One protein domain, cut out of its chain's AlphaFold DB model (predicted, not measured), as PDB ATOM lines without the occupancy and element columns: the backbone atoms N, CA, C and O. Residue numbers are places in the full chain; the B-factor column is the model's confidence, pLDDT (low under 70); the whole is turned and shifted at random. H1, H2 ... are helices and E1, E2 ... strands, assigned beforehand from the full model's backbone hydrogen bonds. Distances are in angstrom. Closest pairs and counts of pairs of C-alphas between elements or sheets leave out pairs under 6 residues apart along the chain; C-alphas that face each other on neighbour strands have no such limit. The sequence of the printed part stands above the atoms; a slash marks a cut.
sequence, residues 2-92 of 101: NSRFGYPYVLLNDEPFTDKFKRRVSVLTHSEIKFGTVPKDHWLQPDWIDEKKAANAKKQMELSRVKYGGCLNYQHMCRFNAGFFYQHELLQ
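AT A GLANCE: This is residues 2 to 92 of the 101 residues of an uncharacterized protein of Gymnopus luxurians FD-317 M1 (UniProt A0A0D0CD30). This is a loose, drawn-out row of parts: a ribbon of two parallel strands, E1 and E2, with H2 beside it makes one end, H5 and the short H3 pack together in the middle, and H4 makes the other end by itself. H1 lies at the tip beyond the strands, and residues 84 to 92 fold back from H5 towards them. The printed part has 91 residues with five named helices and two named strands, in the order H1 E1 H2 E2 H3 H4 H5; the class is mostly helix. The whole is loose, with a radius of gyration of the C-alphas of 16.9 A, and elongated, spanning 48 by 27 by 24 A.

IN THESE COORDINATES: Find C-alpha 9 at (26.591, 19.482, 19.494), where E1, residues 9 to 13, begins; it covers 13.2 A. Its partner E2, residues 33 to 37, covers 13.5 A. Between them in the chain comes H2, residues 19 to 26, 10.4 A long. Before E1 stands H1, residues 2 to 5, and after E2 comes H3, residues 40 to 43. H4, residues 51 to 63, is the longest helix and runs 18.2 A from C-alpha 51 at (58.363, 5.754, 26.250). H5, residues 72 to 83, runs 16.9 A to C-alpha 83 at (46.161, 19.280, 16.549).

HOW THE PARTS SIT: Begin at the sheet, where E1 and E2 are parallel with 20 degrees between their directions. Look there for N 11 and O 34, 2.8 A apart, and N 36 and O 11, 2.9 A apart, both within hydrogen-bond range. E1, H2 and E2 form a strand-helix-strand unit, two parallel neighbour strands with a helix between them in the chain, and its crossover is right-handed. The closest C-alphas of H2 and E2 are those of Ser 26 and Ile 33, 6.9 A apart. Farther along, H3 and H5 touch, H5 with residues 76 to 80 alone; their closest C-alphas, those of Trp 43 and His 76, are 5.5 A apart. H5 is apart from E1 and E2. H4 and H5 are only just apart, with a closest distance of 8.3 A between their C-alphas. H1 touches no helix. In H2, H4 and H5 every O i to N i+4 pair is within hydrogen-bond range, while H1 and H3 are too short for such a pair.

THE WHOLE: The C-alphas of Arg 4 and Lys 52 are the two farthest apart, at 51.0 A. Residues 46 to 53, of which 51 to 53 belong to H4, stand free. The printed part has no cut, and no link between named elements is long. The mean pLDDT of the printed part is 96.3, and no printed residue is under 70.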
ATOM      1  N   ASN A   2      22.086  28.764  23.081       96.38
ATOM      2  CA  ASN A   2      21.789  27.767  22.052       96.38
ATOM      3  C   ASN A   2      20.325  27.295  22.011       96.38
ATOM      4  O   ASN A   2      19.857  26.876  20.964       96.38
ATOM      5  N   SER A   3      19.554  27.498  23.087       94.44
ATOM      6  CA  SER A   3      18.098  27.306  23.074       94.44
ATOM      7  C   SER A   3      17.341  28.209  22.087       94.44
ATOM      8  O   SER A   3      16.173  27.955  21.821       94.44
ATOM      9  N   ARG A   4      17.975  29.276  21.579       97.12
ATOM     10  CA  ARG A   4      17.400  30.190  20.578       97.12
ATOM     11  C   ARG A   4      17.908  29.936  19.159       97.12
ATOM     12  O   ARG A   4      17.214  30.287  18.217       97.12
ATOM     13  N   PHE A   5      19.119  29.392  19.010       97.19
ATOM     14  CA  PHE A   5      19.812  29.292  17.717       97.19
ATOM     15  C   PHE A   5      19.971  27.858  17.202       97.19
ATOM     16  O   PHE A   5      20.167  27.678  16.007       97.19
ATOM     17  N   GLY A   6      19.873  26.847  18.068       96.62
ATOM     18  CA  GLY A   6      19.777  25.451  17.645       96.62
ATOM     19  C   GLY A   6      21.025  24.868  16.971       96.62
ATOM     20  O   GLY A   6      20.882  23.943  16.178       96.62
ATOM     21  N   TYR A   7      22.233  25.366  17.262       98.12
ATOM     22  CA  TYR A   7      23.466  24.785  16.716       98.12
ATOM     23  C   TYR A   7      23.683  23.354  17.233       98.12
ATOM     24  O   TYR A   7      23.430  23.098  18.416       98.12
ATOM     25  N   PRO A   8      24.175  22.430  16.388       98.06
ATOM     26  CA  PRO A   8      24.398  21.050  16.788       98.06
ATOM     27  C   PRO A   8      25.549  20.932  17.794       98.06
ATOM     28  O   PRO A   8      26.492  21.724  17.786       98.06
ATOM     29  N   TYR A   9      25.498  19.890  18.618       98.31
ATOM     30  CA  TYR A   9      26.591  19.482  19.494       98.31
ATOM     31  C   TYR A   9      27.322  18.282  18.892       98.31
ATOM     32  O   TYR A   9      26.696  17.332  18.422       98.31
ATOM     33  N   VAL A  10      28.651  18.293  18.955       98.25
ATOM     34  CA  VAL A  10      29.486  17.121  18.675       98.25
ATOM     35  C   VAL A  10      30.231  16.785  19.954       98.25
ATOM     36  O   VAL A  10      31.036  17.582  20.428       98.25
ATOM     37  N   LEU A  11      29.939  15.621  20.524       98.25
ATOM     38  CA  LEU A  11      30.609  15.107  21.711       98.25
ATOM     39  C   LEU A  11      31.581  14.017  21.273       98.25
ATOM     40  O   LEU A  11      31.171  13.043  20.639       98.25
ATOM     41  N   LEU A  12      32.855  14.197  21.605       97.94
ATOM     42  CA  LEU A  12      33.933  13.268  21.284       97.94
ATOM     43  C   LEU A  12      34.533  12.722  22.577       97.94
ATOM     44  O   LEU A  12      34.684  13.466  23.544       97.94
ATOM     45  N   ASN A  13      34.859  11.435  22.588       97.44
ATOM     46  CA  ASN A  13      35.538  10.783  23.704       97.44
ATOM     47  C   ASN A  13      36.498   9.708  23.186       97.44
ATOM     48  O   ASN A  13      36.314   9.210  22.077       97.44
ATOM     49  N   ASP A  14      37.514   9.340  23.959       95.88
ATOM     50  CA  ASP A  14      38.439   8.259  23.595       95.88
ATOM     51  C   ASP A  14      37.802   6.866  23.685       95.88
ATOM     52  O   ASP A  14      38.207   5.940  22.982       95.88
ATOM     53  N   GLU A  15      36.742   6.740  24.482       96.31
ATOM     54  CA  GLU A  15      35.911   5.543  24.582       96.31
ATOM     55  C   GLU A  15      34.470   5.787  24.101       96.31
ATOM     56  O   GLU A  15      33.952   6.905  24.211       96.31
ATOM     57  N   PRO A  16      33.754   4.750  23.627       97.62
ATOM     58  CA  PRO A  16      32.355   4.883  23.240       97.62
ATOM     59  C   PRO A  16      31.467   5.398  24.381       97.62
ATOM     60  O   PRO A  16      31.430   4.839  25.476       97.62
ATOM     61  N   PHE A  17      30.664   6.426  24.100       98.12
ATOM     62  CA  PHE A  17      29.657   6.897  25.051       98.12
ATOM     63  C   PHE A  17      28.611   5.817  25.341       98.12
ATOM     64  O   PHE A  17      28.016   5.246  24.424       98.12
ATOM     65  N   THR A  18      28.306   5.616  26.623       98.25
ATOM     66  CA  THR A  18      27.240   4.699  27.052       98.25
ATOM     67  C   THR A  18      25.854   5.197  26.632       98.25
ATOM     68  O   THR A  18      25.584   6.400  26.619       98.25
ATOM     69  N   ASP A  19      24.914   4.279  26.401       97.88
ATOM     70  CA  ASP A  19      23.526   4.643  26.068       97.88
ATOM     71  C   ASP A  19      22.848   5.455  27.174       97.88
ATOM     72  O   ASP A  19      22.004   6.313  26.917       97.88
ATOM     73  N   LYS A  20      23.221   5.204  28.435       98.12
ATOM     74  CA  LYS A  20      22.751   6.002  29.573       98.12
ATOM     75  C   LYS A  20      23.206   7.455  29.445       98.12
ATOM     76  O   LYS A  20      22.400   8.348  29.695       98.12
ATOM     77  N   PHE A  21      24.460   7.691  29.062       98.12
ATOM     78  CA  PHE A  21      24.977   9.040  28.851       98.12
ATOM     79  C   PHE A  21      24.266   9.725  27.683       98.12
ATOM     80  O   PHE A  21      23.698  10.799  27.877       98.12
ATOM     81  N   LYS A  22      24.200   9.060  26.520       98.06
ATOM     82  CA  LYS A  22      23.526   9.593  25.324       98.06
ATOM     83  C   LYS A  22      22.090  10.024  25.644       98.06
ATOM     84  O   LYS A  22      21.748  11.185  25.451       98.06
ATOM     85  N   ARG A  23      21.296   9.142  26.270       97.44
ATOM     86  CA  ARG A  23      19.911   9.444  26.684       97.44
ATOM     87  C   ARG A  23      19.807  10.636  27.634       97.44
ATOM     88  O   ARG A  23      18.927  11.471  27.457       97.44
ATOM     89  N   ARG A  24      20.677  10.723  28.647       97.44
ATOM     90  CA  ARG A  24      20.625  11.812  29.638       97.44
ATOM     91  C   ARG A  24      20.944  13.174  29.035       97.44
ATOM     92  O   ARG A  24      20.363  14.153  29.479       97.44
ATOM     93  N   VAL A  25      21.857  13.242  28.070       96.62
ATOM     94  CA  VAL A  25      22.239  14.518  27.450       96.62
ATOM     95  C   VAL A  25      21.240  14.928  26.368       96.62
ATOM     96  O   VAL A  25      20.883  16.101  26.294       96.62
ATOM     97  N   SER A  26      20.710  13.975  25.594       95.81
ATOM     98  CA  SER A  26      19.726  14.256  24.540       95.81
ATOM     99  C   SER A  26      18.441  14.924  25.038       95.81
ATOM    100  O   SER A  26      17.788  15.598  24.256       95.81
ATOM    101  N   VAL A  27      18.066  14.777  26.316       96.62
ATOM    102  CA  VAL A  27      16.869  15.446  26.867       96.62
ATOM    103  C   VAL A  27      17.117  16.891  27.316       96.62
ATOM    104  O   VAL A  27      16.168  17.595  27.648       96.62
ATOM    105  N   LEU A  28      18.374  17.342  27.355       95.69
ATOM    106  CA  LEU A  28      18.738  18.681  27.842       95.69
ATOM    107  C   LEU A  28      18.633  19.762  26.762       95.69
ATOM    108  O   LEU A  28      18.681  20.952  27.071       95.69
ATOM    109  N   THR A  29      18.517  19.369  25.495       95.75
ATOM    110  CA  THR A  29      18.445  20.288  24.361       95.75
ATOM    111  C   THR A  29      17.607  19.690  23.238       95.75
ATOM    112  O   THR A  29      17.511  18.478  23.098       95.75
ATOM    113  N   HIS A  30      17.013  20.555  22.423       95.38
ATOM    114  CA  HIS A  30      16.347  20.171  21.178       95.38
ATOM    115  C   HIS A  30      17.301  20.182  19.973       95.38
ATOM    116  O   HIS A  30      16.902  19.808  18.874       95.38
ATOM    117  N   SER A  31      18.538  20.660  20.147       97.50
ATOM    118  CA  SER A  31      19.555  20.651  19.092       97.50
ATOM    119  C   SER A  31      20.048  19.232  18.816       97.50
ATOM    120  O   SER A  31      20.119  18.405  19.725       97.50
ATOM    121  N   GLU A  32      20.444  18.964  17.572       97.50
ATOM    122  CA  GLU A  32      21.062  17.691  17.197       97.50
ATOM    123  C   GLU A  32      22.342  17.450  18.015       97.50
ATOM    124  O   GLU A  32      23.145  18.365  18.216       97.50
ATOM    125  N   ILE A  33      22.545  16.213  18.473       98.31
ATOM    126  CA  ILE A  33      23.768  15.792  19.160       98.31
ATOM    127  C   ILE A  33      24.371  14.610  18.411       98.31
ATOM    128  O   ILE A  33      23.728  13.571  18.257       98.31
ATOM    129  N   LYS A  34      25.628  14.752  17.999       98.31
ATOM    130  CA  LYS A  34      26.436  13.679  17.417       98.31
ATOM    131  C   LYS A  34      27.430  13.186  18.462       98.31
ATOM    132  O   LYS A  34      28.054  13.987  19.152       98.31
ATOM    133  N   PHE A  35      27.579  11.871  18.568       98.38
ATOM    134  CA  PHE A  35      28.500  11.223  19.500       98.38
ATOM    135  C   PHE A  35      29.555  10.471  18.695       98.38
ATOM    136  O   PHE A  35      29.196   9.585  17.919       98.38
ATOM    137  N   GLY A  36      30.826  10.814  18.875       97.81
ATOM    138  CA  GLY A  36      31.953  10.181  18.191       97.81
ATOM    139  C   GLY A  36      32.969   9.605  19.165       97.81
ATOM    140  O   GLY A  36      33.129  10.110  20.278       97.81
ATOM    141  N   THR A  37      33.657   8.557  18.724       98.19
ATOM    142  CA  THR A  37      34.817   8.006  19.425       98.19
ATOM    143  C   THR A  37      36.073   8.435  18.682       98.19
ATOM    144  O   THR A  37      36.175   8.221  17.475       98.19
ATOM    145  N   VAL A  38      37.029   9.024  19.392       97.44
ATOM    146  CA  VAL A  38      38.287   9.489  18.809       97.44
ATOM    147  C   VAL A  38      39.098   8.283  18.314       97.44
ATOM    148  O   VAL A  38      39.309   7.338  19.078       97.44
ATOM    149  N   PRO A  39      39.584   8.292  17.057       96.62
ATOM    150  CA  PRO A  39      40.482   7.255  16.564       96.62
ATOM    151  C   PRO A  39      41.728   7.127  17.445       96.62
ATOM    152  O   PRO A  39      42.319   8.131  17.848       96.62
ATOM    153  N   LYS A  40      42.172   5.892  17.701       95.69
ATOM    154  CA  LYS A  40      43.331   5.631  18.570       95.69
ATOM    155  C   LYS A  40      44.586   6.375  18.116       95.69
ATOM    156  O   LYS A  40      45.267   6.934  18.962       95.69
ATOM    157  N   ASP A  41      44.828   6.485  16.815       95.19
ATOM    158  CA  ASP A  41      46.011   7.162  16.260       95.19
ATOM    159  C   ASP A  41      46.027   8.680  16.556       95.19
ATOM    160  O   ASP A  41      47.080   9.317  16.684       95.19
ATOM    161  N   HIS A  42      44.842   9.273  16.724       95.88
ATOM    162  CA  HIS A  42      44.670  10.685  17.076       95.88
ATOM    163  C   HIS A  42      44.720  10.925  18.591       95.88
ATOM    164  O   HIS A  42      44.950  12.056  19.020       95.88
ATOM    165  N   TRP A  43      44.531   9.883  19.406       97.19
ATOM    166  CA  TRP A  43      44.523   9.981  20.868       97.19
ATOM    167  C   TRP A  43      45.836   9.519  21.499       97.19
ATOM    168  O   TRP A  43      46.463  10.264  22.251       97.19
ATOM    169  N   LEU A  44      46.262   8.304  21.161       95.31
ATOM    170  CA  LEU A  44      47.417   7.641  21.745       95.31
ATOM    171  C   LEU A  44      48.726   8.287  21.305       95.31
ATOM    172  O   LEU A  44      48.838   8.904  20.242       95.31
ATOM    173  N   GLN A  45      49.726   8.124  22.161       93.00
ATOM    174  CA  GLN A  45      51.090   8.508  21.864       93.00
ATOM    175  C   GLN A  45      51.605   7.731  20.636       93.00
ATOM    176  O   GLN A  45      51.418   6.519  20.572       93.00
ATOM    177  N   PRO A  46      52.226   8.410  19.657       93.75
ATOM    178  CA  PRO A  46      52.724   7.754  18.455       93.75
ATOM    179  C   PRO A  46      54.030   6.990  18.709       93.75
ATOM    180  O   PRO A  46      54.821   7.365  19.577       93.75
ATOM    181  N   ASP A  47      54.299   5.985  17.875       94.94
ATOM    182  CA  ASP A  47      55.392   5.014  18.061       94.94
ATOM    183  C   ASP A  47      56.809   5.612  18.037       94.94
ATOM    184  O   ASP A  47      57.758   5.004  18.529       94.94
ATOM    185  N   TRP A  48      56.986   6.810  17.472       95.56
ATOM    186  CA  TRP A  48      58.287   7.488  17.451       95.56
ATOM    187  C   TRP A  48      58.646   8.163  18.784       95.56
ATOM    188  O   TRP A  48      59.730   8.743  18.904       95.56
ATOM    189  N   ILE A  49      57.753   8.148  19.777       95.50
ATOM    190  CA  ILE A  49      58.051   8.673  21.107       95.50
ATOM    191  C   ILE A  49      58.767   7.608  21.938       95.50
ATOM    192  O   ILE A  49      58.283   6.500  22.136       95.50
ATOM    193  N   ASP A  50      59.917   7.982  22.496       96.81
ATOM    194  CA  ASP A  50      60.618   7.164  23.484       96.81
ATOM    195  C   ASP A  50      59.826   7.125  24.801       96.81
ATOM    196  O   ASP A  50      59.839   8.075  25.595       96.81
ATOM    197  N   GLU A  51      59.165   5.994  25.048       93.75
ATOM    198  CA  GLU A  51      58.363   5.754  26.250       93.75
ATOM    199  C   GLU A  51      59.158   5.881  27.553       93.75
ATOM    200  O   GLU A  51      58.639   6.390  28.550       93.75
ATOM    201  N   LYS A  52      60.437   5.476  27.575       96.44
ATOM    202  CA  LYS A  52      61.267   5.588  28.785       96.44
ATOM    203  C   LYS A  52      61.561   7.052  29.083       96.44
ATOM    204  O   LYS A  52      61.450   7.487  30.232       96.44
ATOM    205  N   LYS A  53      61.901   7.829  28.053       97.00
ATOM    206  CA  LYS A  53      62.128   9.273  28.186       97.00
ATOM    207  C   LYS A  53      60.850   9.999  28.614       97.00
ATOM    208  O   LYS A  53      60.904  10.811  29.541       97.00
ATOM    209  N   ALA A  54      59.712   9.681  28.000       95.62
ATOM    210  CA  ALA A  54      58.416  10.265  28.342       95.62
ATOM    211  C   ALA A  54      57.992   9.926  29.782       95.62
ATOM    212  O   ALA A  54      57.575  10.811  30.532       95.62
ATOM    213  N   ALA A  55      58.148   8.670  30.210       95.19
ATOM    214  CA  ALA A  55      57.863   8.241  31.579       95.19
ATOM    215  C   ALA A  55      58.738   8.968  32.613       95.19
ATOM    216  O   ALA A  55      58.225   9.453  33.624       95.19
ATOM    217  N   ASN A  56      60.036   9.116  32.335       97.00
ATOM    218  CA  ASN A  56      60.946   9.854  33.210       97.00
ATOM    219  C   ASN A  56      60.556  11.334  33.318       97.00
ATOM    220  O   ASN A  56      60.491  11.861  34.428       97.00
ATOM    221  N   ALA A  57      60.238  11.993  32.199       96.06
ATOM    222  CA  ALA A  57      59.796  13.387  32.199       96.06
ATOM    223  C   ALA A  57      58.490  13.579  32.990       96.06
ATOM    224  O   ALA A  57      58.402  14.488  33.817       96.06
ATOM    225  N   LYS A  58      57.508  12.682  32.809       95.25
ATOM    226  CA  LYS A  58      56.264  12.663  33.602       95.25
ATOM    227  C   LYS A  58      56.544  12.580  35.099       95.25
ATOM    228  O   LYS A  58      56.027  13.391  35.863       95.25
ATOM    229  N   LYS A  59      57.421  11.657  35.508       96.12
ATOM    230  CA  LYS A  59      57.812  11.492  36.912       96.12
ATOM    231  C   LYS A  59      58.461  12.757  37.484       96.12
ATOM    232  O   LYS A  59      58.159  13.136  38.608       96.12
ATOM    233  N   GLN A  60      59.310  13.445  36.716       97.12
ATOM    234  CA  GLN A  60      59.904  14.715  37.156       97.12
ATOM    235  C   GLN A  60      58.857  15.826  37.322       97.12
ATOM    236  O   GLN A  60      58.912  16.581  38.294       97.12
ATOM    237  N   MET A  61      57.878  15.911  36.414       96.69
ATOM    238  CA  MET A  61      56.774  16.872  36.529       96.69
ATOM    239  C   MET A  61      55.885  16.583  37.745       96.69
ATOM    240  O   MET A  61      55.490  17.513  38.449       96.69
ATOM    241  N   GLU A  62      55.616  15.309  38.030       95.88
ATOM    242  CA  GLU A  62      54.883  14.884  39.225       95.88
ATOM    243  C   GLU A  62      55.633  15.252  40.515       95.88
ATOM    244  O   GLU A  62      55.054  15.880  41.403       95.88
ATOM    245  N   LEU A  63      56.938  14.960  40.591       96.75
ATOM    246  CA  LEU A  63      57.792  15.342  41.726       96.75
ATOM    247  C   LEU A  63      57.848  16.863  41.928       96.75
ATOM    248  O   LEU A  63      57.862  17.342  43.062       96.75
ATOM    249  N   SER A  64      57.811  17.617  40.831       97.31
ATOM    250  CA  SER A  64      57.780  19.085  40.834       97.31
ATOM    251  C   SER A  64      56.388  19.662  41.121       97.31
ATOM    252  O   SER A  64      56.210  20.878  41.069       97.31
ATOM    253  N   ARG A  65      55.392  18.813  41.420       96.25
ATOM    254  CA  ARG A  65      53.998  19.192  41.712       96.25
ATOM    255  C   ARG A  65      53.325  19.984  40.587       96.25
ATOM    256  O   ARG A  65      52.435  20.799  40.837       96.25
ATOM    257  N   VAL A  66      53.715  19.728  39.340       96.38
ATOM    258  CA  VAL A  66      53.028  20.288  38.173       96.38
ATOM    259  C   VAL A  66      51.637  19.664  38.084       96.38
ATOM    260  O   VAL A  66      51.489  18.439  38.062       96.38
ATOM    261  N   LYS A  67      50.601  20.504  38.018       94.56
ATOM    262  CA  LYS A  67      49.210  20.050  37.911       94.56
ATOM    263  C   LYS A  67      49.052  19.145  36.682       94.56
ATOM    264  O   LYS A  67      49.406  19.539  35.578       94.56
ATOM    265  N   TYR A  68      48.541  17.931  36.894       93.75
ATOM    266  CA  TYR A  68      48.393  16.881  35.873       93.75
ATOM    267  C   TYR A  68      49.696  16.408  35.197       93.75
ATOM    268  O   TYR A  68      49.628  15.638  34.243       93.75
ATOM    269  N   GLY A  69      50.879  16.786  35.699       92.25
ATOM    270  CA  GLY A  69      52.167  16.461  35.071       92.25
ATOM    271  C   GLY A  69      52.445  14.959  34.915       92.25
ATOM    272  O   GLY A  69      53.078  14.546  33.947       92.25
ATOM    273  N   GLY A  70      51.918  14.136  35.827       92.06
ATOM    274  CA  GLY A  70      51.994  12.672  35.755       92.06
ATOM    275  C   GLY A  70      50.843  11.992  34.996       92.06
ATOM    276  O   GLY A  70      50.862  10.776  34.831       92.06
ATOM    277  N   CYS A  71      49.826  12.732  34.535       93.06
ATOM    278  CA  CYS A  71      48.608  12.149  33.968       93.06
ATOM    279  C   CYS A  71      48.720  11.955  32.448       93.06
ATOM    280  O   CYS A  71      48.663  12.916  31.683       93.06
ATOM    281  N   LEU A  72      48.828  10.699  32.003       91.44
ATOM    282  CA  LEU A  72      48.938  10.362  30.579       91.44
ATOM    283  C   LEU A  72      47.698  10.781  29.775       91.44
ATOM    284  O   LEU A  72      47.833  11.418  28.736       91.44
ATOM    285  N   ASN A  73      46.496  10.502  30.285       92.31
ATOM    286  CA  ASN A  73      45.259  10.876  29.592       92.31
ATOM    287  C   ASN A  73      45.129  12.395  29.425       92.31
ATOM    288  O   ASN A  73      44.625  12.857  28.407       92.31
ATOM    289  N   TYR A  74      45.631  13.182  30.383       94.19
ATOM    290  CA  TYR A  74      45.659  14.637  30.248       94.19
ATOM    291  C   TYR A  74      46.586  15.082  29.107       94.19
ATOM    292  O   TYR A  74      46.233  15.971  28.340       94.19
ATOM    293  N   GLN A  75      47.734  14.423  28.932       94.12
ATOM    294  CA  GLN A  75      48.644  14.700  27.814       94.12
ATOM    295  C   GLN A  75      48.038  14.311  26.461       94.12
ATOM    296  O   GLN A  75      48.153  15.079  25.505       94.12
ATOM    297  N   HIS A  76      47.358  13.161  26.385       95.81
ATOM    298  CA  HIS A  76      46.609  12.758  25.191       95.81
ATOM    299  C   HIS A  76      45.525  13.785  24.840       95.81
ATOM    300  O   HIS A  76      45.454  14.225  23.693       95.81
ATOM    301  N   MET A  77      44.764  14.256  25.834       96.25
ATOM    302  CA  MET A  77      43.768  15.316  25.657       96.25
ATOM    303  C   MET A  77      44.400  16.612  25.132       96.25
ATOM    304  O   MET A  77      43.926  17.159  24.134       96.25
ATOM    305  N   CYS A  78      45.505  17.076  25.731       95.81
ATOM    306  CA  CYS A  78      46.212  18.265  25.253       95.81
ATOM    307  C   CYS A  78      46.685  18.106  23.799       95.81
ATOM    308  O   CYS A  78      46.500  19.024  23.001       95.81
ATOM    309  N   ARG A  79      47.251  16.948  23.429       95.94
ATOM    310  CA  ARG A  79      47.667  16.647  22.046       95.94
ATOM    311  C   ARG A  79      46.477  16.663  21.086       95.94
ATOM    312  O   ARG A  79      46.568  17.261  20.014       95.94
ATOM    313  N   PHE A  80      45.373  16.029  21.467       97.12
ATOM    314  CA  PHE A  80      44.170  15.955  20.646       97.12
ATOM    315  C   PHE A  80      43.587  17.347  20.365       97.12
ATOM    316  O   PHE A  80      43.360  17.701  19.203       97.12
ATOM    317  N   ASN A  81      43.437  18.168  21.405       96.00
ATOM    318  CA  ASN A  81      42.910  19.527  21.284       96.00
ATOM    319  C   ASN A  81      43.878  20.487  20.575       96.00
ATOM    320  O   ASN A  81      43.430  21.423  19.916       96.00
ATOM    321  N   ALA A  82      45.190  20.246  20.647       96.00
ATOM    322  CA  ALA A  82      46.180  21.069  19.955       96.00
ATOM    323  C   ALA A  82      46.246  20.818  18.437       96.00
ATOM    324  O   ALA A  82      46.678  21.711  17.710       96.00
ATOM    325  N   GLY A  83      45.861  19.631  17.944       94.62
ATOM    326  CA  GLY A  83      46.161  19.280  16.549       94.62
ATOM    327  C   GLY A  83      45.272  18.267  15.831       94.62
ATOM    328  O   GLY A  83      45.402  18.165  14.614       94.62
ATOM    329  N   PHE A  84      44.377  17.547  16.514       96.50
ATOM    330  CA  PHE A  84      43.626  16.440  15.897       96.50
ATOM    331  C   PHE A  84      42.111  16.603  15.916       96.50
ATOM    332  O   PHE A  84      41.448  16.017  15.062       96.50
ATOM    333  N   PHE A  85      41.542  17.382  16.840       96.62
ATOM    334  CA  PHE A  85      40.084  17.451  16.983       96.62
ATOM    335  C   PHE A  85      39.384  17.825  15.665       96.62
ATOM    336  O   PHE A  85      38.461  17.132  15.249       96.62
ATOM    337  N   TYR A  86      39.878  18.834  14.941       95.31
ATOM    338  CA  TYR A  86      39.294  19.298  13.675       95.31
ATOM    339  C   TYR A  86      39.396  18.279  12.527       95.31
ATOM    340  O   TYR A  86      38.733  18.446  11.508       95.31
ATOM    341  N   GLN A  87      40.212  17.230  12.670       96.69
ATOM    342  CA  GLN A  87      40.334  16.145  11.691       96.69
ATOM    343  C   GLN A  87      39.292  15.041  11.912       96.69
ATOM    344  O   GLN A  87      39.160  14.143  11.085       96.69
ATOM    345  N   HIS A  88      38.544  15.079  13.018       97.81
ATOM    346  CA  HIS A  88      37.508  14.089  13.283       97.81
ATOM    347  C   HIS A  88      36.414  14.149  12.204       97.81
ATOM    348  O   HIS A  88      35.975  15.235  11.816       97.81
ATOM    349  N   GLU A  89      35.930  12.991  11.742       97.44
ATOM    350  CA  GLU A  89      34.950  12.885  10.645       97.44
ATOM    351  C   GLU A  89      33.675  13.708  10.906       97.44
ATOM    352  O   GLU A  89      33.201  14.442  10.042       97.44
ATOM    353  N   LEU A  90      33.179  13.676  12.148       98.12
ATOM    354  CA  LEU A  90      32.000  14.435  12.582       98.12
ATOM    355  C   LEU A  90      32.181  15.955  12.534       98.12
ATOM    356  O   LEU A  90      31.181  16.669  12.601       98.12
ATOM    357  N   LEU A  91      33.418  16.446  12.444       97.50
ATOM    358  CA  LEU A  91      33.725  17.870  12.362       97.50
ATOM    359  C   LEU A  91      34.000  18.352  10.932       97.50
ATOM    360  O   LEU A  91      33.911  19.552  10.694       97.50
ATOM    361  N   GLN A  92      34.226  17.447   9.969       97.56
ATOM    362  CA  GLN A  92      34.500  17.804   8.565       97.56
ATOM    363  C   GLN A  92      33.422  18.676   7.899       97.56
ATOM    364  O   GLN A  92      33.779  19.539   7.098       97.56
TER     365      GLN A  92